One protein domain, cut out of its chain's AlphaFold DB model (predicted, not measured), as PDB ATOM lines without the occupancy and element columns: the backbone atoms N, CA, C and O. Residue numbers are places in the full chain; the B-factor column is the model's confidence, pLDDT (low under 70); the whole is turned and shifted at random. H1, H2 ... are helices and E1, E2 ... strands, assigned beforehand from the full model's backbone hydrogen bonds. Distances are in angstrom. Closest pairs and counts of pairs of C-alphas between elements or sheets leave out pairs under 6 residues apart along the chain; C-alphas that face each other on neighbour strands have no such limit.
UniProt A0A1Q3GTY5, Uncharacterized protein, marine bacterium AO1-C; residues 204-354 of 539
ATOM      1  N   THR A 204     262.127 266.628 184.231       56.03
ATOM      2  CA  THR A 204     261.736 265.207 184.218       56.03
ATOM      3  C   THR A 204     260.249 265.078 184.551       56.03
ATOM      4  O   THR A 204     259.760 265.634 185.546       56.03
ATOM      5  N   SER A 205     259.512 264.367 183.703       66.62
ATOM      6  CA  SER A 205     258.061 264.514 183.601       66.62
ATOM      7  C   SER A 205     257.291 263.230 183.904       66.62
ATOM      8  O   SER A 205     256.301 263.279 184.638       66.62
ATOM      9  N   GLN A 206     257.788 262.083 183.436       77.06
ATOM     10  CA  GLN A 206     257.179 260.770 183.644       77.06
ATOM     11  C   GLN A 206     258.228 259.718 184.014       77.06
ATOM     12  O   GLN A 206     259.350 259.761 183.518       77.06
ATOM     13  N   TYR A 207     257.807 258.784 184.869       87.38
ATOM     14  CA  TYR A 207     258.490 257.533 185.194       87.38
ATOM     15  C   TYR A 207     257.502 256.389 184.993       87.38
ATOM     16  O   TYR A 207     256.370 256.481 185.473       87.38
ATOM     17  N   MET A 208     257.930 255.341 184.293       89.62
ATOM     18  CA  MET A 208     257.192 254.090 184.102       89.62
ATOM     19  C   MET A 208     258.145 252.903 184.246       89.62
ATOM     20  O   MET A 208     259.338 253.029 183.980       89.62
ATOM     21  N   VAL A 209     257.608 251.754 184.650       93.88
ATOM     22  CA  VAL A 209     258.316 250.466 184.671       93.88
ATOM     23  C   VAL A 209     257.747 249.550 183.596       93.88
ATOM     24  O   VAL A 209     256.530 249.517 183.403       93.88
ATOM     25  N   GLY A 210     258.609 248.803 182.913       93.31
ATOM     26  CA  GLY A 210     258.230 247.771 181.948       93.31
ATOM     27  C   GLY A 210     258.958 246.462 182.240       93.31
ATOM     28  O   GLY A 210     260.083 246.484 182.734       93.31
ATOM     29  N   ALA A 211     258.317 245.326 181.968       93.19
ATOM     30  CA  ALA A 211     258.927 244.003 182.105       93.19
ATOM     31  C   ALA A 211     259.382 243.485 180.734       93.19
ATOM     32  O   ALA A 211     258.658 243.633 179.749       93.19
ATOM     33  N   THR A 212     260.559 242.866 180.686       92.06
ATOM     34  CA  THR A 212     261.134 242.206 179.506       92.06
ATOM     35  C   THR A 212     261.568 240.782 179.871       92.06
ATOM     36  O   THR A 212     261.553 240.404 181.043       92.06
ATOM     37  N   LYS A 213     262.008 239.988 178.885       89.50
ATOM     38  CA  LYS A 213     262.619 238.667 179.140       89.50
ATOM     39  C   LYS A 213     263.925 238.743 179.956       89.50
ATOM     40  O   LYS A 213     264.326 237.741 180.527       89.50
ATOM     41  N   GLN A 214     264.579 239.906 180.001       89.00
ATOM     42  CA  GLN A 214     265.886 240.114 180.640       89.00
ATOM     43  C   GLN A 214     265.792 240.792 182.017       89.00
ATOM     44  O   GLN A 214     266.772 240.818 182.758       89.00
ATOM     45  N   GLY A 215     264.643 241.374 182.373       93.69
ATOM     46  CA  GLY A 215     264.482 242.089 183.636       93.69
ATOM     47  C   GLY A 215     263.367 243.130 183.627       93.69
ATOM     48  O   GLY A 215     262.493 243.149 182.759       93.69
ATOM     49  N   ILE A 216     263.420 244.035 184.603       96.50
ATOM     50  CA  ILE A 216     262.608 245.256 184.612       96.50
ATOM     51  C   ILE A 216     263.454 246.396 184.047       96.50
ATOM     52  O   ILE A 216     264.631 246.535 184.385       96.50
ATOM     53  N   VAL A 217     262.841 247.233 183.215       96.12
ATOM     54  CA  VAL A 217     263.406 248.506 182.755       96.12
ATOM     55  C   VAL A 217     262.609 249.676 183.316       96.12
ATOM     56  O   VAL A 217     261.405 249.569 183.570       96.12
ATOM     57  N   VAL A 218     263.282 250.810 183.490       94.38
ATOM     58  CA  VAL A 218     262.673 252.085 183.869       94.38
ATOM     59  C   VAL A 218     262.749 253.038 182.687       94.38
ATOM     60  O   VAL A 218     263.801 253.221 182.078       94.38
ATOM     61  N   TRP A 219     261.612 253.645 182.368       92.19
ATOM     62  CA  TRP A 219     261.464 254.621 181.297       92.19
ATOM     63  C   TRP A 219     261.260 256.014 181.889       92.19
ATOM     64  O   TRP A 219     260.297 256.245 182.629       92.19
ATOM     65  N   GLN A 220     262.158 256.941 181.553       89.00
ATOM     66  CA  GLN A 220     262.140 258.339 181.983       89.00
ATOM     67  C   GLN A 220     261.877 259.247 180.778       89.00
ATOM     68  O   GLN A 220     262.624 259.213 179.804       89.00
ATOM     69  N   ILE A 221     260.871 260.122 180.870       85.38
ATOM     70  CA  ILE A 221     260.719 261.241 179.924       85.38
ATOM     71  C   ILE A 221     261.382 262.489 180.524       85.38
ATOM     72  O   ILE A 221     260.948 262.993 181.569       85.38
ATOM     73  N   LYS A 222     262.421 262.995 179.853       81.56
ATOM     74  CA  LYS A 222     263.021 264.320 180.085       81.56
ATOM     75  C   LYS A 222     262.465 265.317 179.060       81.56
ATOM     76  O   LYS A 222     262.144 264.931 177.940       81.56
ATOM     77  N   TYR A 223     262.383 266.595 179.429       76.00
ATOM     78  CA  TYR A 223     262.101 267.698 178.504       76.00
ATOM     79  C   TYR A 223     263.219 268.737 178.560       76.00
ATOM     80  O   TYR A 223     263.626 269.142 179.653       76.00
ATOM     81  N   THR A 224     263.634 269.227 177.394       69.31
ATOM     82  CA  THR A 224     264.254 270.549 177.255       69.31
ATOM     83  C   THR A 224     263.168 271.595 176.969       69.31
ATOM     84  O   THR A 224     262.130 271.287 176.379       69.31
ATOM     85  N   LYS A 225     263.378 272.829 177.439       60.84
ATOM     86  CA  LYS A 225     262.530 273.994 177.144       60.84
ATOM     87  C   LYS A 225     263.104 274.693 175.904       60.84
ATOM     88  O   LYS A 225     264.316 274.858 175.846       60.84
ATOM     89  N   TYR A 226     262.259 275.115 174.961       55.84
ATOM     90  CA  TYR A 226     262.622 276.152 173.988       55.84
ATOM     91  C   TYR A 226     262.295 277.541 174.541       55.84
ATOM     92  O   TYR A 226     261.257 277.728 175.178       55.84
ATOM     93  N   ASP A 227     263.170 278.514 174.294       53.81
ATOM     94  CA  ASP A 227     263.015 279.866 174.839       53.81
ATOM     95  C   ASP A 227     262.153 280.796 173.970       53.81
ATOM     96  O   ASP A 227     261.590 281.756 174.493       53.81
ATOM     97  N   LYS A 228     261.951 280.473 172.685       54.31
ATOM     98  CA  LYS A 228     260.983 281.160 171.811       54.31
ATOM     99  C   LYS A 228     259.562 280.600 172.008       54.31
ATOM    100  O   LYS A 228     259.390 279.414 172.292       54.31
ATOM    101  N   ARG A 229     258.544 281.462 171.875       51.00
ATOM    102  CA  ARG A 229     257.119 281.075 171.928       51.00
ATOM    103  C   ARG A 229     256.649 280.477 170.583       51.00
ATOM    104  O   ARG A 229     257.193 280.861 169.553       51.00
ATOM    105  N   PRO A 230     255.608 279.620 170.581       53.19
ATOM    106  CA  PRO A 230     255.040 278.945 171.750       53.19
ATOM    107  C   PRO A 230     256.048 277.934 172.322       53.19
ATOM    108  O   PRO A 230     256.875 277.398 171.591       53.19
ATOM    109  N   TYR A 231     256.010 277.694 173.638       57.22
ATOM    110  CA  TYR A 231     257.058 276.956 174.360       57.22
ATOM    111  C   TYR A 231     257.048 275.439 174.088       57.22
ATOM    112  O   TYR A 231     256.729 274.628 174.966       57.22
ATOM    113  N   TYR A 232     257.425 275.045 172.872       56.84
ATOM    114  CA  TYR A 232     257.635 273.652 172.506       56.84
ATOM    115  C   TYR A 232     258.695 273.002 173.401       56.84
ATOM    116  O   TYR A 232     259.630 273.635 173.902       56.84
ATOM    117  N   ARG A 233     258.552 271.694 173.601       68.94
ATOM    118  CA  ARG A 233     259.485 270.894 174.392       68.94
ATOM    119  C   ARG A 233     259.931 269.710 173.564       68.94
ATOM    120  O   ARG A 233     259.093 268.877 173.220       68.94
ATOM    121  N   LYS A 234     261.231 269.606 173.282       74.81
ATOM    122  CA  LYS A 234     261.797 268.366 172.739       74.81
ATOM    123  C   LYS A 234     261.823 267.331 173.872       74.81
ATOM    124  O   LYS A 234     262.447 267.586 174.911       74.81
ATOM    125  N   PRO A 235     261.088 266.211 173.756       80.44
ATOM    126  CA  PRO A 235     261.139 265.142 174.736       80.44
ATOM    127  C   PRO A 235     262.297 264.200 174.406       80.44
ATOM    128  O   PRO A 235     262.456 263.796 173.259       80.44
ATOM    129  N   LYS A 236     263.027 263.759 175.428       86.75
ATOM    130  CA  LYS A 236     263.890 262.579 175.324       86.75
ATOM    131  C   LYS A 236     263.305 261.442 176.149       86.75
ATOM    132  O   LYS A 236     262.964 261.642 177.319       86.75
ATOM    133  N   LEU A 237     263.186 260.266 175.541       89.31
ATOM    134  CA  LEU A 237     262.917 259.009 176.233       89.31
ATOM    135  C   LEU A 237     264.251 258.360 176.584       89.31
ATOM    136  O   LEU A 237     265.036 258.045 175.693       89.31
ATOM    137  N   LEU A 238     264.478 258.134 177.875       91.81
ATOM    138  CA  LEU A 238     265.572 257.299 178.355       91.81
ATOM    139  C   LEU A 238     265.028 255.965 178.841       91.81
ATOM    140  O   LEU A 238     264.056 255.930 179.602       91.81
ATOM    141  N   ILE A 239     265.691 254.893 178.431       93.94
ATOM    142  CA  ILE A 239     265.411 253.516 178.823       93.94
ATOM    143  C   ILE A 239     266.630 253.006 179.577       93.94
ATOM    144  O   ILE A 239     267.721 252.989 179.012       93.94
ATOM    145  N   ALA A 240     266.453 252.577 180.824       94.88
ATOM    146  CA  ALA A 240     267.526 252.020 181.643       94.88
ATOM    147  C   ALA A 240     267.119 250.700 182.307       94.88
ATOM    148  O   ALA A 240     265.941 250.473 182.595       94.88
ATOM    149  N   GLN A 241     268.096 249.840 182.589       95.69
ATOM    150  CA  GLN A 241     267.905 248.643 183.405       95.69
ATOM    151  C   GLN A 241     267.569 249.058 184.846       95.69
ATOM    152  O   GLN A 241     268.250 249.895 185.436       95.69
ATOM    153  N   ALA A 242     266.509 248.494 185.427       95.69
ATOM    154  CA  ALA A 242     265.953 249.021 186.671       95.69
ATOM    155  C   ALA A 242     266.836 248.797 187.908       95.69
ATOM    156  O   ALA A 242     266.902 249.674 188.767       95.69
ATOM    157  N   SER A 243     267.519 247.651 187.985       93.81
ATOM    158  CA  SER A 243     268.398 247.280 189.099       93.81
ATOM    159  C   SER A 243     269.678 248.116 189.152       93.81
ATOM    160  O   SER A 243     270.016 248.653 190.200       93.81
ATOM    161  N   THR A 244     270.371 248.250 188.021       93.00
ATOM    162  CA  THR A 244     271.684 248.914 187.918       93.00
ATOM    163  C   THR A 244     271.588 250.414 187.637       93.00
ATOM    164  O   THR A 244     272.526 251.158 187.908       93.00
ATOM    165  N   GLY A 245     270.478 250.870 187.045       91.94
ATOM    166  CA  GLY A 245     270.370 252.209 186.467       91.94
ATOM    167  C   GLY A 245     271.152 252.396 185.160       91.94
ATOM    168  O   GLY A 245     271.201 253.526 184.676       91.94
ATOM    169  N   LYS A 246     271.735 251.329 184.585       94.38
ATOM    170  CA  LYS A 246     272.487 251.383 183.322       94.38
ATOM    171  C   LYS A 246     271.585 251.829 182.173       94.38
ATOM    172  O   LYS A 246     270.552 251.200 181.926       94.38
ATOM    173  N   LEU A 247     271.978 252.881 181.463       94.75
ATOM    174  CA  LEU A 247     271.297 253.385 180.277       94.75
ATOM    175  C   LEU A 247     271.415 252.363 179.134       94.75
ATOM    176  O   LEU A 247     272.493 251.870 178.814       94.75
ATOM    177  N   LEU A 248     270.278 252.027 178.526       94.69
ATOM    178  CA  LEU A 248     270.168 251.075 177.416       94.69
ATOM    179  C   LEU A 248     269.902 251.800 176.092       94.69
ATOM    180  O   LEU A 248     270.454 251.419 175.057       94.69
ATOM    181  N   LYS A 249     269.061 252.848 176.126       95.12
ATOM    182  CA  LYS A 249     268.800 253.767 175.006       95.12
ATOM    183  C   LYS A 249     268.478 255.179 175.496       95.12
ATOM    184  O   LYS A 249     267.686 255.351 176.423       95.12
ATOM    185  N   GLU A 250     269.020 256.172 174.800       93.88
ATOM    186  CA  GLU A 250     268.474 257.529 174.720       93.88
ATOM    187  C   GLU A 250     267.825 257.694 173.338       93.88
ATOM    188  O   GLU A 250     268.379 257.248 172.336       93.88
ATOM    189  N   ILE A 251     266.617 258.260 173.293       90.75
ATOM    190  CA  ILE A 251     265.831 258.428 172.068       90.75
ATOM    191  C   ILE A 251     265.209 259.821 172.079       90.75
ATOM    192  O   ILE A 251     264.358 260.124 172.924       90.75
ATOM    193  N   ASP A 252     265.593 260.654 171.116       87.44
ATOM    194  CA  ASP A 252     264.878 261.888 170.814       87.44
ATOM    195  C   ASP A 252     263.492 261.564 170.243       87.44
ATOM    196  O   ASP A 252     263.323 260.744 169.339       87.44
ATOM    197  N   LEU A 253     262.471 262.186 170.824       80.56
ATOM    198  CA  LEU A 253     261.085 262.034 170.407       80.56
ATOM    199  C   LEU A 253     260.661 263.264 169.594       80.56
ATOM    200  O   LEU A 253     261.180 264.360 169.826       80.56
ATOM    201  N   PRO A 254     259.693 263.127 168.668       74.75
ATOM    202  CA  PRO A 254     259.189 264.277 167.931       74.75
ATOM    203  C   PRO A 254     258.624 265.333 168.899       74.75
ATOM    204  O   PRO A 254     258.023 264.971 169.925       74.75
ATOM    205  N   PRO A 255     258.788 266.636 168.594       68.25
ATOM    206  CA  PRO A 255     258.101 267.686 169.331       68.25
ATOM    207  C   PRO A 255     256.585 267.466 169.238       68.25
ATOM    208  O   PRO A 255     256.080 266.904 168.267       68.25
ATOM    209  N   ARG A 256     255.844 267.906 170.258       61.47
ATOM    210  CA  ARG A 256     254.377 267.920 170.214       61.47
ATOM    211  C   ARG A 256     253.867 269.349 170.243       61.47
ATOM    212  O   ARG A 256     254.073 270.067 171.221       61.47
ATOM    213  N   GLU A 257     253.171 269.728 169.184       59.94
ATOM    214  CA  GLU A 257     252.405 270.965 169.126       59.94
ATOM    215  C   GLU A 257     251.170 270.895 170.023       59.94
ATOM    216  O   GLU A 257     250.583 269.825 170.192       59.94
ATOM    217  N   LYS A 258     250.754 272.043 170.573       56.81
ATOM    218  CA  LYS A 258     249.455 272.243 171.250       56.81
ATOM    219  C   LYS A 258     249.147 271.247 172.398       56.81
ATOM    220  O   LYS A 258     248.006 271.150 172.843       56.81
ATOM    221  N   VAL A 259     250.152 270.528 172.916       53.59
ATOM    222  CA  VAL A 259     250.032 269.647 174.089       53.59
ATOM    223  C   VAL A 259     250.493 270.391 175.328       53.59
ATOM    224  O   VAL A 259     251.684 270.447 175.636       53.59
ATOM    225  N   ASP A 260     249.525 270.931 176.058       46.88
ATOM    226  CA  ASP A 260     249.801 271.571 177.333       46.88
ATOM    227  C   ASP A 260     250.096 270.535 178.435       46.88
ATOM    228  O   ASP A 260     249.393 269.532 178.605       46.88
ATOM    229  N   GLY A 261     251.153 270.786 179.209       53.41
ATOM    230  CA  GLY A 261     251.490 270.018 180.408       53.41
ATOM    231  C   GLY A 261     252.623 268.980 180.322       53.41
ATOM    232  O   GLY A 261     253.295 268.741 179.324       53.41
ATOM    233  N   ASN A 262     252.879 268.362 181.479       51.91
ATOM    234  CA  ASN A 262     254.085 267.576 181.767       51.91
ATOM    235  C   ASN A 262     253.931 266.063 181.490       51.91
ATOM    236  O   ASN A 262     254.429 265.257 182.278       51.91
ATOM    237  N   ARG A 263     253.191 265.645 180.455       59.53
ATOM    238  CA  ARG A 263     253.019 264.217 180.119       59.53
ATOM    239  C   ARG A 263     252.919 264.016 178.612       59.53
ATOM    240  O   ARG A 263     251.953 264.461 178.006       59.53
ATOM    241  N   LEU A 264     253.860 263.270 178.036       61.09
ATOM    242  CA  LEU A 264     253.719 262.768 176.673       61.09
ATOM    243  C   LEU A 264     252.603 261.718 176.622       61.09
ATOM    244  O   LEU A 264     251.761 261.741 175.734       61.09
ATOM    245  N   TRP A 265     252.576 260.811 177.597       67.38
ATOM    246  CA  TRP A 265     251.680 259.659 177.577       67.38
ATOM    247  C   TRP A 265     250.609 259.783 178.644       67.38
ATOM    248  O   TRP A 265     250.870 259.673 179.848       67.38
ATOM    249  N   HIS A 266     249.389 260.051 178.188       64.25
ATOM    250  CA  HIS A 266     248.244 260.312 179.052       64.25
ATOM    251  C   HIS A 266     247.416 259.043 179.309       64.25
ATOM    252  O   HIS A 266     246.945 258.806 180.430       64.25
ATOM    253  N   LYS A 267     247.262 258.209 178.273       70.88
ATOM    254  CA  LYS A 267     246.640 256.882 178.325       70.88
ATOM    255  C   LYS A 267     247.623 255.877 177.720       70.88
ATOM    256  O   LYS A 267     247.626 255.690 176.511       70.88
ATOM    257  N   THR A 268     248.447 255.257 178.567       76.44
ATOM    258  CA  THR A 268     249.333 254.156 178.168       76.44
ATOM    259  C   THR A 268     248.926 252.814 178.748       76.44
ATOM    260  O   THR A 268     248.497 252.713 179.902       76.44
ATOM    261  N   LYS A 269     249.127 251.776 177.934       80.81
ATOM    262  CA  LYS A 269     248.970 250.361 178.278       80.81
ATOM    263  C   LYS A 269     250.242 249.601 177.915       80.81
ATOM    264  O   LYS A 269     250.838 249.872 176.878       80.81
ATOM    265  N   ILE A 270     250.621 248.647 178.760       83.50
ATOM    266  CA  ILE A 270     251.608 247.617 178.427       83.50
ATOM    267  C   ILE A 270     250.839 246.440 177.827       83.50
ATOM    268  O   ILE A 270     249.943 245.910 178.485       83.50
ATOM    269  N   VAL A 271     251.183 246.046 176.603       82.44
ATOM    270  CA  VAL A 271     250.674 244.837 175.933       82.44
ATOM    271  C   VAL A 271     251.842 244.210 175.177       82.44
ATOM    272  O   VAL A 271     252.581 244.929 174.514       82.44
ATOM    273  N   ASN A 272     252.033 242.893 175.300       81.12
ATOM    274  CA  ASN A 272     252.982 242.108 174.495       81.12
ATOM    275  C   ASN A 272     254.376 242.752 174.291       81.12
ATOM    276  O   ASN A 272     254.830 242.967 173.169       81.12
ATOM    277  N   GLY A 273     255.033 243.141 175.388       86.19
ATOM    278  CA  GLY A 273     256.367 243.748 175.339       86.19
ATOM    279  C   GLY A 273     256.429 245.187 174.804       86.19
ATOM    280  O   GLY A 273     257.527 245.702 174.648       86.19
ATOM    281  N   SER A 274     255.302 245.863 174.544       89.62
ATOM    282  CA  SER A 274     255.259 247.255 174.066       89.62
ATOM    283  C   SER A 274     254.391 248.177 174.938       89.62
ATOM    284  O   SER A 274     253.372 247.766 175.499       89.62
ATOM    285  N   PHE A 275     254.776 249.456 175.025       88.56
ATOM    286  CA  PHE A 275     253.942 250.546 175.545       88.56
ATOM    287  C   PHE A 275     253.134 251.182 174.407       88.56
ATOM    288  O   PHE A 275     253.721 251.780 173.508       88.56
ATOM    289  N   TYR A 276     251.804 251.115 174.480       87.81
ATOM    290  CA  TYR A 276     250.867 251.745 173.540       87.81
ATOM    291  C   TYR A 276     250.371 253.083 174.104       87.81
ATOM    292  O   TYR A 276     249.691 253.067 175.132       87.81
ATOM    293  N   ASP A 277     250.663 254.216 173.450       85.50
ATOM    294  CA  ASP A 277     250.034 255.530 173.701       85.50
ATOM    295  C   ASP A 277     248.917 255.766 172.673       85.50
ATOM    296  O   ASP A 277     249.135 255.664 171.463       85.50
ATOM    297  N   TYR A 278     247.708 256.047 173.169       82.19
ATOM    298  CA  TYR A 278     246.477 256.099 172.366       82.19
ATOM    299  C   TYR A 278     245.555 257.274 172.750       82.19
ATOM    300  O   TYR A 278     244.332 257.153 172.870       82.19
ATOM    301  N   TYR A 279     246.148 258.429 173.053       74.56
ATOM    302  CA  TYR A 279     245.418 259.633 173.454       74.56
ATOM    303  C   TYR A 279     245.025 260.506 172.244       74.56
ATOM    304  O   TYR A 279     245.852 260.720 171.364       74.56
ATOM    305  N   LYS A 280     243.780 261.026 172.236       68.88
ATOM    306  CA  LYS A 280     243.184 261.883 171.180       68.88
ATOM    307  C   LYS A 280     243.524 261.410 169.754       68.88
ATOM    308  O   LYS A 280     244.256 262.078 169.033       68.88
ATOM    309  N   ASP A 281     243.042 260.218 169.400       67.31
ATOM    310  CA  ASP A 281     243.220 259.558 168.091       67.31
ATOM    311  C   ASP A 281     244.669 259.353 167.609       67.31
ATOM    312  O   ASP A 281     244.891 258.842 166.509       67.31
ATOM    313  N   GLY A 282     245.668 259.638 168.448       77.62
ATOM    314  CA  GLY A 282     246.999 259.069 168.307       77.62
ATOM    315  C   GLY A 282     246.965 257.551 168.497       77.62
ATOM    316  O   GLY A 282     246.154 257.023 169.255       77.62
ATOM    317  N   PHE A 283     247.868 256.846 167.821       87.94
ATOM    318  CA  PHE A 283     248.150 255.435 168.071       87.94
ATOM    319  C   PHE A 283     249.613 255.152 167.722       87.94
ATOM    320  O   PHE A 283     250.008 255.216 166.553       87.94
ATOM    321  N   MET A 284     250.421 254.894 168.749       88.62
ATOM    322  CA  MET A 284     251.838 254.555 168.628       88.62
ATOM    323  C   MET A 284     252.218 253.573 169.734       88.62
ATOM    324  O   MET A 284     252.008 253.854 170.915       88.62
ATOM    325  N   ALA A 285     252.813 252.449 169.351       91.31
ATOM    326  CA  ALA A 285     253.418 251.489 170.258       91.31
ATOM    327  C   ALA A 285     254.940 251.546 170.162       91.31
ATOM    328  O   ALA A 285     255.490 251.775 169.083       91.31
ATOM    329  N   ARG A 286     255.626 251.339 171.287       91.94
ATOM    330  CA  ARG A 286     257.086 251.203 171.332       91.94
ATOM    331  C   ARG A 286     257.489 249.991 172.153       91.94
ATOM    332  O   ARG A 286     256.977 249.821 173.260       91.94
ATOM    333  N   ASP A 287     258.420 249.199 171.629       93.00
ATOM    334  CA  ASP A 287     259.025 248.071 172.342       93.00
ATOM    335  C   ASP A 287     259.669 248.539 173.655       93.00
ATOM    336  O   ASP A 287     260.366 249.552 173.671       93.00
ATOM    337  N   ILE A 288     259.450 247.790 174.738       92.62
ATOM    338  CA  ILE A 288     259.858 248.140 176.105       92.62
ATOM    339  C   ILE A 288     261.384 248.160 176.279       92.62
ATOM    340  O   ILE A 288     261.885 248.929 177.097       92.62
ATOM    341  N   LEU A 289     262.147 247.355 175.538       92.94
ATOM    342  CA  LEU A 289     263.600 247.286 175.719       92.94
ATOM    343  C   LEU A 289     264.351 248.320 174.866       92.94
ATOM    344  O   LEU A 289     265.311 248.935 175.325       92.94
ATOM    345  N   THR A 290     263.914 248.506 173.623       93.31
ATOM    346  CA  THR A 290     264.632 249.262 172.588       93.31
ATOM    347  C   THR A 290     264.003 250.611 172.260       93.31
ATOM    348  O   THR A 290     264.648 251.428 171.608       93.31
ATOM    349  N   GLY A 291     262.744 250.849 172.642       91.00
ATOM    350  CA  GLY A 291     261.998 252.072 172.329       91.00
ATOM    351  C   GLY A 291     261.693 252.292 170.840       91.00
ATOM    352  O   GLY A 291     261.083 253.314 170.495       91.00
ATOM    353  N   LYS A 292     262.081 251.349 169.963       92.50
ATOM    354  CA  LYS A 292     261.697 251.313 168.545       92.50
ATOM    355  C   LYS A 292     260.173 251.284 168.429       92.50
ATOM    356  O   LYS A 292     259.500 250.665 169.254       92.50
ATOM    357  N   ILE A 293     259.629 251.960 167.419       91.62
ATOM    358  CA  ILE A 293     258.188 251.929 167.141       91.62
ATOM    359  C   ILE A 293     257.829 250.520 166.657       91.62
ATOM    360  O   ILE A 293     258.440 250.028 165.714       91.62
ATOM    361  N   THR A 294     256.870 249.876 167.321       92.00
ATOM    362  CA  THR A 294     256.426 248.503 167.017       92.00
ATOM    363  C   THR A 294     255.102 248.458 166.268       92.00
ATOM    364  O   THR A 294     254.942 247.618 165.393       92.00
ATOM    365  N   ASP A 295     254.191 249.382 166.574       91.50
ATOM    366  CA  ASP A 295     252.952 249.630 165.837       91.50
ATOM    367  C   ASP A 295     252.742 251.150 165.714       91.50
ATOM    368  O   ASP A 295     253.102 251.930 166.601       91.50
ATOM    369  N   SER A 296     252.117 251.595 164.630       92.44
ATOM    370  CA  SER A 296     251.653 252.973 164.437       92.44
ATOM    371  C   SER A 296     250.493 252.979 163.443       92.44
ATOM    372  O   SER A 296     250.227 251.956 162.813       92.44
ATOM    373  N   LYS A 297     249.813 254.119 163.254       92.12
ATOM    374  CA  LYS A 297     248.788 254.219 162.200       92.12
ATOM    375  C   LYS A 297     249.325 253.839 160.814       92.12
ATOM    376  O   LYS A 297     248.656 253.101 160.105       92.12
ATOM    377  N   ALA A 298     250.522 254.304 160.452       91.56
ATOM    378  CA  ALA A 298     251.138 253.999 159.160       91.56
ATOM    379  C   ALA A 298     251.561 252.523 159.059       91.56
ATOM    380  O   ALA A 298     251.216 251.854 158.091       91.56
ATOM    381  N   LEU A 299     252.223 251.991 160.095       93.56
ATOM    382  CA  LEU A 299     252.686 250.597 160.117       93.56
ATOM    383  C   LEU A 299     251.524 249.594 160.068       93.56
ATOM    384  O   LEU A 299     251.649 248.553 159.435       93.56
ATOM    385  N   LEU A 300     250.381 249.899 160.697       93.44
ATOM    386  CA  LEU A 300     249.198 249.038 160.602       93.44
ATOM    387  C   LEU A 300     248.552 249.066 159.212       93.44
ATOM    388  O   LEU A 300     248.062 248.030 158.782       93.44
ATOM    389  N   VAL A 301     248.571 250.198 158.504       93.81
ATOM    390  CA  VAL A 301     248.071 250.283 157.116       93.81
ATOM    391  C   VAL A 301     248.991 249.509 156.173       93.81
ATOM    392  O   VAL A 301     248.510 248.690 155.401       93.81
ATOM    393  N   GLN A 302     250.310 249.681 156.307       93.69
ATOM    394  CA  GLN A 302     251.308 248.915 155.556       93.69
ATOM    395  C   GLN A 302     251.184 247.403 155.810       93.69
ATOM    396  O   GLN A 302     251.247 246.609 154.877       93.69
ATOM    397  N   LYS A 303     250.985 246.993 157.071       94.56
ATOM    398  CA  LYS A 303     250.828 245.580 157.446       94.56
ATOM    399  C   LYS A 303     249.476 244.990 157.025       94.56
ATOM    400  O   LYS A 303     249.375 243.783 156.817       94.56
ATOM    401  N   PHE A 304     248.432 245.811 156.942       94.19
ATOM    402  CA  PHE A 304     247.075 245.377 156.633       94.19
ATOM    403  C   PHE A 304     246.444 246.270 155.552       94.19
ATOM    404  O   PHE A 304     245.615 247.126 155.878       94.19
ATOM    405  N   PRO A 305     246.754 246.032 154.261       91.25
ATOM    406  CA  PRO A 305     246.173 246.783 153.143       91.25
ATOM    407  C   PRO A 305     244.635 246.834 153.155       91.25
ATOM    408  O   PRO A 305     244.057 247.836 152.744       91.25
ATOM    409  N   LYS A 306     243.965 245.824 153.745       88.12
ATOM    410  CA  LYS A 306     242.502 245.789 153.958       88.12
ATOM    411  C   LYS A 306     241.920 246.942 154.801       88.12
ATOM    412  O   LYS A 306     240.705 247.038 154.918       88.12
ATOM    413  N   ILE A 307     242.755 247.815 155.378       89.75
ATOM    414  CA  ILE A 307     242.341 249.068 156.039       89.75
ATOM    415  C   ILE A 307     242.020 250.191 155.021       89.75
ATOM    416  O   ILE A 307     241.344 251.156 155.380       89.75
ATOM    417  N   GLY A 308     242.468 250.094 153.763       83.19
ATOM    418  CA  GLY A 308     242.182 251.088 152.720       83.19
ATOM    419  C   GLY A 308     242.886 252.431 152.949       83.19
ATOM    420  O   GLY A 308     244.071 252.464 153.285       83.19
ATOM    421  N   ALA A 309     242.162 253.550 152.800       82.62
ATOM    422  CA  ALA A 309     242.681 254.933 152.760       82.62
ATOM    423  C   ALA A 309     243.307 255.491 154.072       82.62
ATOM    424  O   ALA A 309     243.377 256.708 154.298       82.62
ATOM    425  N   GLY A 310     243.785 254.620 154.957       91.06
ATOM    426  CA  GLY A 310     244.457 254.952 156.207       91.06
ATOM    427  C   GLY A 310     243.530 255.016 157.422       91.06
ATOM    428  O   GLY A 310     242.307 255.014 157.306       91.06
ATOM    429  N   ILE A 311     244.114 255.081 158.621       93.19
ATOM    430  CA  ILE A 311     243.363 255.023 159.888       93.19
ATOM    431  C   ILE A 311     242.881 256.412 160.329       93.19
ATOM    432  O   ILE A 311     243.670 257.251 160.782       93.19
ATOM    433  N   GLY A 312     241.563 256.611 160.304       91.00
ATOM    434  CA  GLY A 312     240.898 257.783 160.863       91.00
ATOM    435  C   GLY A 312     240.936 257.778 162.393       91.00
ATOM    436  O   GLY A 312     241.650 258.579 162.998       91.00
ATOM    437  N   LYS A 313     240.208 256.851 163.026       91.94
ATOM    438  CA  LYS A 313     239.955 256.835 164.484       91.94
ATOM    439  C   LYS A 313     240.445 255.534 165.129       91.94
ATOM    440  O   LYS A 313     240.444 254.485 164.484       91.94
ATOM    441  N   VAL A 314     240.855 255.591 166.401       91.19
ATOM    442  CA  VAL A 314     241.300 254.403 167.165       91.19
ATOM    443  C   VAL A 314     240.738 254.413 168.588       91.19
ATOM    444  O   VAL A 314     240.911 255.375 169.335       91.19
ATOM    445  N   ARG A 315     240.096 253.312 168.999       89.62
ATOM    446  CA  ARG A 315     239.461 253.148 170.319       89.62
ATOM    447  C   ARG A 315     239.976 251.889 171.027       89.62
ATOM    448  O   ARG A 315     239.751 250.778 170.567       89.62
ATOM    449  N   HIS A 316     240.634 252.055 172.173       86.31
ATOM    450  CA  HIS A 316     241.066 250.953 173.051       86.31
ATOM    451  C   HIS A 316     239.900 250.422 173.904       86.31
ATOM    452  O   HIS A 316     239.287 251.193 174.651       86.31
ATOM    453  N   TYR A 317     239.703 249.104 173.916       82.00
ATOM    454  CA  TYR A 317     238.735 248.390 174.754       82.00
ATOM    455  C   TYR A 317     239.412 247.718 175.963       82.00
ATOM    456  O   TYR A 317     240.629 247.539 176.014       82.00
ATOM    457  N   ASN A 318     238.646 247.439 177.025       66.25
ATOM    458  CA  ASN A 318     239.215 247.076 178.336       66.25
ATOM    459  C   ASN A 318     240.029 245.770 178.334       66.25
ATOM    460  O   ASN A 318     240.938 245.629 179.152       66.25
ATOM    461  N   ASP A 319     239.746 244.882 177.385       66.56
ATOM    462  CA  ASP A 319     240.433 243.623 177.098       66.56
ATOM    463  C   ASP A 319     241.733 243.767 176.280       66.56
ATOM    464  O   ASP A 319     242.336 242.771 175.892       66.56
ATOM    465  N   GLY A 320     242.193 244.999 176.041       77.12
ATOM    466  CA  GLY A 320     243.458 245.284 175.357       77.12
ATOM    467  C   GLY A 320     243.369 245.293 173.830       77.12
ATOM    468  O   GLY A 320     244.374 245.569 173.176       77.12
ATOM    469  N   TRP A 321     242.184 245.046 173.269       87.62
ATOM    470  CA  TRP A 321     241.914 245.193 171.844       87.62
ATOM    471  C   TRP A 321     241.762 246.664 171.445       87.62
ATOM    472  O   TRP A 321     241.371 247.518 172.249       87.62
ATOM    473  N   PHE A 322     242.037 246.959 170.177       90.88
ATOM    474  CA  PHE A 322     241.850 248.280 169.589       90.88
ATOM    475  C   PHE A 322     240.884 248.185 168.409       90.88
ATOM    476  O   PHE A 322     241.194 247.544 167.408       90.88
ATOM    477  N   LYS A 323     239.734 248.858 168.505       93.81
ATOM    478  CA  LYS A 323     238.871 249.091 167.346       93.81
ATOM    479  C   LYS A 323     239.483 250.204 166.501       93.81
ATOM    480  O   LYS A 323     239.829 251.268 167.025       93.81
ATOM    481  N   ILE A 324     239.633 249.937 165.217       93.75
ATOM    482  CA  ILE A 324     240.245 250.795 164.210       93.75
ATOM    483  C   ILE A 324     239.159 251.143 163.200       93.75
ATOM    484  O   ILE A 324     238.501 250.247 162.680       93.75
ATOM    485  N   THR A 325     238.995 252.431 162.914       94.19
ATOM    486  CA  THR A 325     238.111 252.916 161.847       94.19
ATOM    487  C   THR A 325     238.972 253.580 160.778       94.19
ATOM    488  O   THR A 325     239.763 254.479 161.098       94.19
ATOM    489  N   SER A 326     238.849 253.146 159.523       93.81
ATOM    490  CA  SER A 326     239.537 253.772 158.388       93.81
ATOM    491  C   SER A 326     239.010 255.191 158.122       93.81
ATOM    492  O   SER A 326     238.018 255.627 158.714       93.81
ATOM    493  N   LYS A 327     239.661 255.948 157.230       93.62
ATOM    494  CA  LYS A 327     239.117 257.229 156.744       93.62
ATOM    495  C   LYS A 327     237.802 257.049 155.974       93.62
ATOM    496  O   LYS A 327     236.976 257.949 156.005       93.62
ATOM    497  N   GLN A 328     237.608 255.890 155.342       92.44
ATOM    498  CA  GLN A 328     236.400 255.511 154.593       92.44
ATOM    499  C   GLN A 328     235.303 254.902 155.493       92.44
ATOM    500  O   GLN A 328     234.280 254.449 154.998       92.44
ATOM    501  N   GLY A 329     235.501 254.866 156.817       92.25
ATOM    502  CA  GLY A 329     234.500 254.393 157.780       92.25
ATOM    503  C   GLY A 329     234.507 252.886 158.063       92.25
ATOM    504  O   GLY A 329     233.908 252.476 159.055       92.25
ATOM    505  N   SER A 330     235.221 252.071 157.276       91.81
ATOM    506  CA  SER A 330     235.349 250.626 157.527       91.81
ATOM    507  C   SER A 330     235.956 250.333 158.906       91.81
ATOM    508  O   SER A 330     236.865 251.030 159.373       91.81
ATOM    509  N   GLU A 331     235.438 249.302 159.577       94.56
ATOM    510  CA  GLU A 331     235.783 248.977 160.961       94.56
ATOM    511  C   GLU A 331     236.490 247.628 161.106       94.56
ATOM    512  O   GLU A 331     236.031 246.595 160.617       94.56
ATOM    513  N   HIS A 332     237.579 247.635 161.872       94.62
ATOM    514  CA  HIS A 332     238.406 246.463 162.142       94.62
ATOM    515  C   HIS A 332     238.819 246.396 163.620       94.62
ATOM    516  O   HIS A 332     238.857 247.406 164.324       94.62
ATOM    517  N   TRP A 333     239.185 245.208 164.090       94.12
ATOM    518  CA  TRP A 333     239.632 244.944 165.455       94.12
ATOM    519  C   TRP A 333     241.075 244.440 165.454       94.12
ATOM    520  O   TRP A 333     241.365 243.355 164.954       94.12
ATOM    521  N   TYR A 334     241.995 245.225 166.014       93.00
ATOM    522  CA  TYR A 334     243.396 244.845 166.179       93.00
ATOM    523  C   TYR A 334     243.644 244.246 167.563       93.00
ATOM    524  O   TYR A 334     243.315 244.850 168.590       93.00
ATOM    525  N   ASN A 335     244.276 243.073 167.582       90.88
ATOM    526  CA  ASN A 335     244.747 242.405 168.787       90.88
ATOM    527  C   ASN A 335     246.281 242.525 168.862       90.88
ATOM    528  O   ASN A 335     246.967 241.834 168.108       90.88
ATOM    529  N   PRO A 336     246.856 243.339 169.768       88.56
ATOM    530  CA  PRO A 336     248.309 243.519 169.838       88.56
ATOM    531  C   PRO A 336     249.062 242.320 170.444       88.56
ATOM    532  O   PRO A 336     250.280 242.202 170.295       88.56
ATOM    533  N   SER A 337     248.357 241.401 171.111       84.19
ATOM    534  CA  SER A 337     248.949 240.168 171.643       84.19
ATOM    535  C   SER A 337     249.209 239.146 170.536       84.19
ATOM    536  O   SER A 337     250.291 238.573 170.486       84.19
ATOM    537  N   THR A 338     248.266 238.962 169.606       87.12
ATOM    538  CA  THR A 338     248.453 238.090 168.425       87.12
ATOM    539  C   THR A 338     249.005 238.831 167.204       87.12
ATOM    540  O   THR A 338     249.389 238.202 166.221       87.12
ATOM    541  N   LYS A 339     249.026 240.169 167.245       89.81
ATOM    542  CA  LYS A 339     249.326 241.079 166.129       89.81
ATOM    543  C   LYS A 339     248.489 240.800 164.867       89.81
ATOM    544  O   LYS A 339     248.989 241.026 163.760       89.81
ATOM    545  N   LYS A 340     247.245 240.322 165.019       91.88
ATOM    546  CA  LYS A 340     246.271 240.061 163.934       91.88
ATOM    547  C   LYS A 340     245.188 241.152 163.871       91.88
ATOM    548  O   LYS A 340     244.882 241.780 164.887       91.88
ATOM    549  N   LEU A 341     244.618 241.358 162.678       93.88
ATOM    550  CA  LEU A 341     243.544 242.318 162.400       93.88
ATOM    551  C   LEU A 341     242.298 241.603 161.859       93.88
ATOM    552  O   LEU A 341     242.354 240.959 160.809       93.88
ATOM    553  N   TYR A 342     241.183 241.794 162.553       93.31
ATOM    554  CA  TYR A 342     239.912 241.112 162.330       93.31
ATOM    555  C   TYR A 342     238.833 242.084 161.807       93.31
ATOM    556  O   TYR A 342     238.901 243.284 162.080       93.31
ATOM    557  N   THR A 343     237.831 241.603 161.077       92.69
ATOM    558  CA  THR A 343     236.576 242.318 160.771       92.69
ATOM    559  C   THR A 343     235.687 242.387 162.023       92.69
ATOM    560  O   THR A 343     236.015 241.814 163.067       92.69
ATOM    561  N   ASN A 344     234.550 243.092 161.954       90.12
ATOM    562  CA  ASN A 344     233.547 243.049 163.027       90.12
ATOM    563  C   ASN A 344     233.035 241.612 163.272       90.12
ATOM    564  O   ASN A 344     232.839 241.236 164.427       90.12
ATOM    565  N   ASP A 345     232.878 240.800 162.224       89.00
ATOM    566  CA  ASP A 345     232.265 239.467 162.305       89.00
ATOM    567  C   ASP A 345     233.256 238.353 162.642       89.00
ATOM    568  O   ASP A 345     232.960 237.543 163.519       89.00
ATOM    569  N   GLU A 346     234.483 238.396 162.107       91.19
ATOM    570  CA  GLU A 346     235.588 237.545 162.580       91.19
ATOM    571  C   GLU A 346     235.802 237.743 164.100       91.19
ATOM    572  O   GLU A 346     235.983 236.787 164.857       91.19
ATOM    573  N   TYR A 347     235.717 238.994 164.579       88.25
ATOM    574  CA  TYR A 347     235.800 239.327 166.005       88.25
ATOM    575  C   TYR A 347     234.580 238.839 166.807       88.25
ATOM    576  O   TYR A 347     234.745 238.357 167.930       88.25
ATOM    577  N   ARG A 348     233.354 238.919 166.264       85.31
ATOM    578  CA  ARG A 348     232.141 238.356 166.896       85.31
ATOM    579  C   ARG A 348     232.257 236.837 167.057       85.31
ATOM    580  O   ARG A 348     232.109 236.347 168.177       85.31
ATOM    581  N   GLN A 349     232.618 236.119 165.993       85.06
ATOM    582  CA  GLN A 349     232.814 234.665 165.998       85.06
ATOM    583  C   GLN A 349     233.910 234.246 166.993       85.06
ATOM    584  O   GLN A 349     233.666 233.421 167.875       85.06
ATOM    585  N   GLN A 350     235.080 234.901 166.978       78.62
ATOM    586  CA  GLN A 350     236.157 234.636 167.947       78.62
ATOM    587  C   GLN A 350     235.774 234.980 169.407       78.62
ATOM    588  O   GLN A 350     236.449 234.573 170.356       78.62
ATOM    589  N   ASN A 351     234.692 235.732 169.626       71.19
ATOM    590  CA  ASN A 351     234.138 236.011 170.953       71.19
ATOM    591  C   ASN A 351     233.041 235.027 171.390       71.19
ATOM    592  O   ASN A 351     232.753 234.964 172.591       71.19
ATOM    593  N   GLN A 352     232.472 234.267 170.453       71.31
ATOM    594  CA  GLN A 352     231.505 233.192 170.687       71.31
ATOM    595  C   GLN A 352     232.220 231.849 170.913       71.31
ATOM    596  O   GLN A 352     232.032 231.228 171.958       71.31
ATOM    597  N   ILE A 353     233.121 231.454 170.001       64.25
ATOM    598  CA  ILE A 353     233.835 230.158 169.988       64.25
ATOM    599  C   ILE A 353     235.031 230.161 170.972       64.25
ATOM    600  O   ILE A 353     236.134 229.707 170.677       64.25
ATOM    601  N   ARG A 354     234.861 230.745 172.165       70.50
ATOM    602  CA  ARG A 354     235.923 230.802 173.180       70.50
ATOM    603  C   ARG A 354     235.895 229.557 174.063       70.50
ATOM    604  O   ARG A 354     235.166 229.519 175.058       70.50
TER     605      ARG A 354
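Overview. This is residues 204 to 354 of the 539 residues of an uncharacterized protein of marine bacterium AO1-C (UniProt A0A1Q3GTY5). Three small twisted sheets follow one another in a row: the tallest, E1 to E4, at one end, the small E5 to E8 in the middle, and E9 to E12 at the other end. The short helix H1 sits between the second sheet and the third, H2 lies at the far end over E11 and E12, and the first two sheets are joined loosely, with few contacts. The printed part has 151 residues and runs through eight strands, H1, four strands and H2; each sheet keeps its strands in chain order, is antiparallel throughout and is a meander, each strand the antiparallel neighbour of the one before. The class is mostly strand, and the whole is compact, with a radius of gyration of the C-alphas of 17.2 A and spans of 50 by 41 by 25 A.

Arrangement. Begin at E1, residues 206 to 212, which forms a hairpin with E2, residues 215 to 223; look for N 210 and O 217, 3.0 A apart. E2 forms the next hairpin with E3, residues 235 to 241, where N 220 and O 238 are 2.9 A apart. E3 and E4, residues 247 to 252, form the last hairpin of this strongly twisted sheet, with N 237 and O 251 at 2.9 A. Go on to E5, residues 268 to 271, which is apart from E4; the closest C-alphas of E1 and E5, those of Gly 210 and Ile 270, are 7.5 A apart. E5 and E6, residues 274 to 277, form a hairpin with N 276 and O 269 at 2.9 A, and E1 and E6 are near each other, with 5 pairs of C-alphas within 10 A. E6 and E7, residues 284 to 287, form a hairpin with N 275 and O 286 at 2.8 A. E7 and E8, residues 293 to 296, form another with N 285 and O 295 at 2.8 A. This second sheet is only just strongly twisted, its C-alphas lying up to 4.1 A off the best plane. H1, residues 297 to 303, stands at its level, at a height of 1.0 A. The closest C-alphas of H1 and E9, residues 311 to 316, are those of Lys 297 and Ile 311, 6.0 A apart. Three hairpins make the strongly twisted third sheet: E9 with E10, residues 322 to 326, N 315 and O 323 at 2.9 A; E10 with E11, residues 331 to 335, N 324 and O 332 at 2.8 A; and E11 with E12, residues 340 to 343, N 333 and O 342 at 2.8 A. H1 is on this sheet at a height of 7.6 A. On the opposite face H2, residues 344 to 352, stands up from it at 48 degrees, at a height of 9.8 A. In H1 and H2 every O i to N i+4 pair is within hydrogen-bond range.

Along the chain. Find C-alpha 206 at (257.179, 260.770, 183.644); from there E1 runs 19.4 A. E2 is 26.2 A long, E3 19.8 A and E4 14.2 A. The strands E5 to E8 have four residues each; E5 begins at C-alpha 268, (249.333, 254.156, 178.168). H1 is 10.1 A long, E9 14.0 A, E10 12.7 A and E11 13.6 A. E12, 10.4 A long, is joined by a tight link with 0 residues between them to H2, 12.6 A long, which ends at C-alpha 352, (231.505, 233.192, 170.687).

Size, cuts and confidence. The two C-alphas farthest apart are those of Asp 227 and Ile 353, at 57.8 A. The printed part has no cut. The links E2 to E3, 11 residues, and E4 to E5, 15 residues, are long. Mean pLDDT of the printed part is 83.3; 29 residues are under 70, among them residues 224 to 233 and 255 to 266.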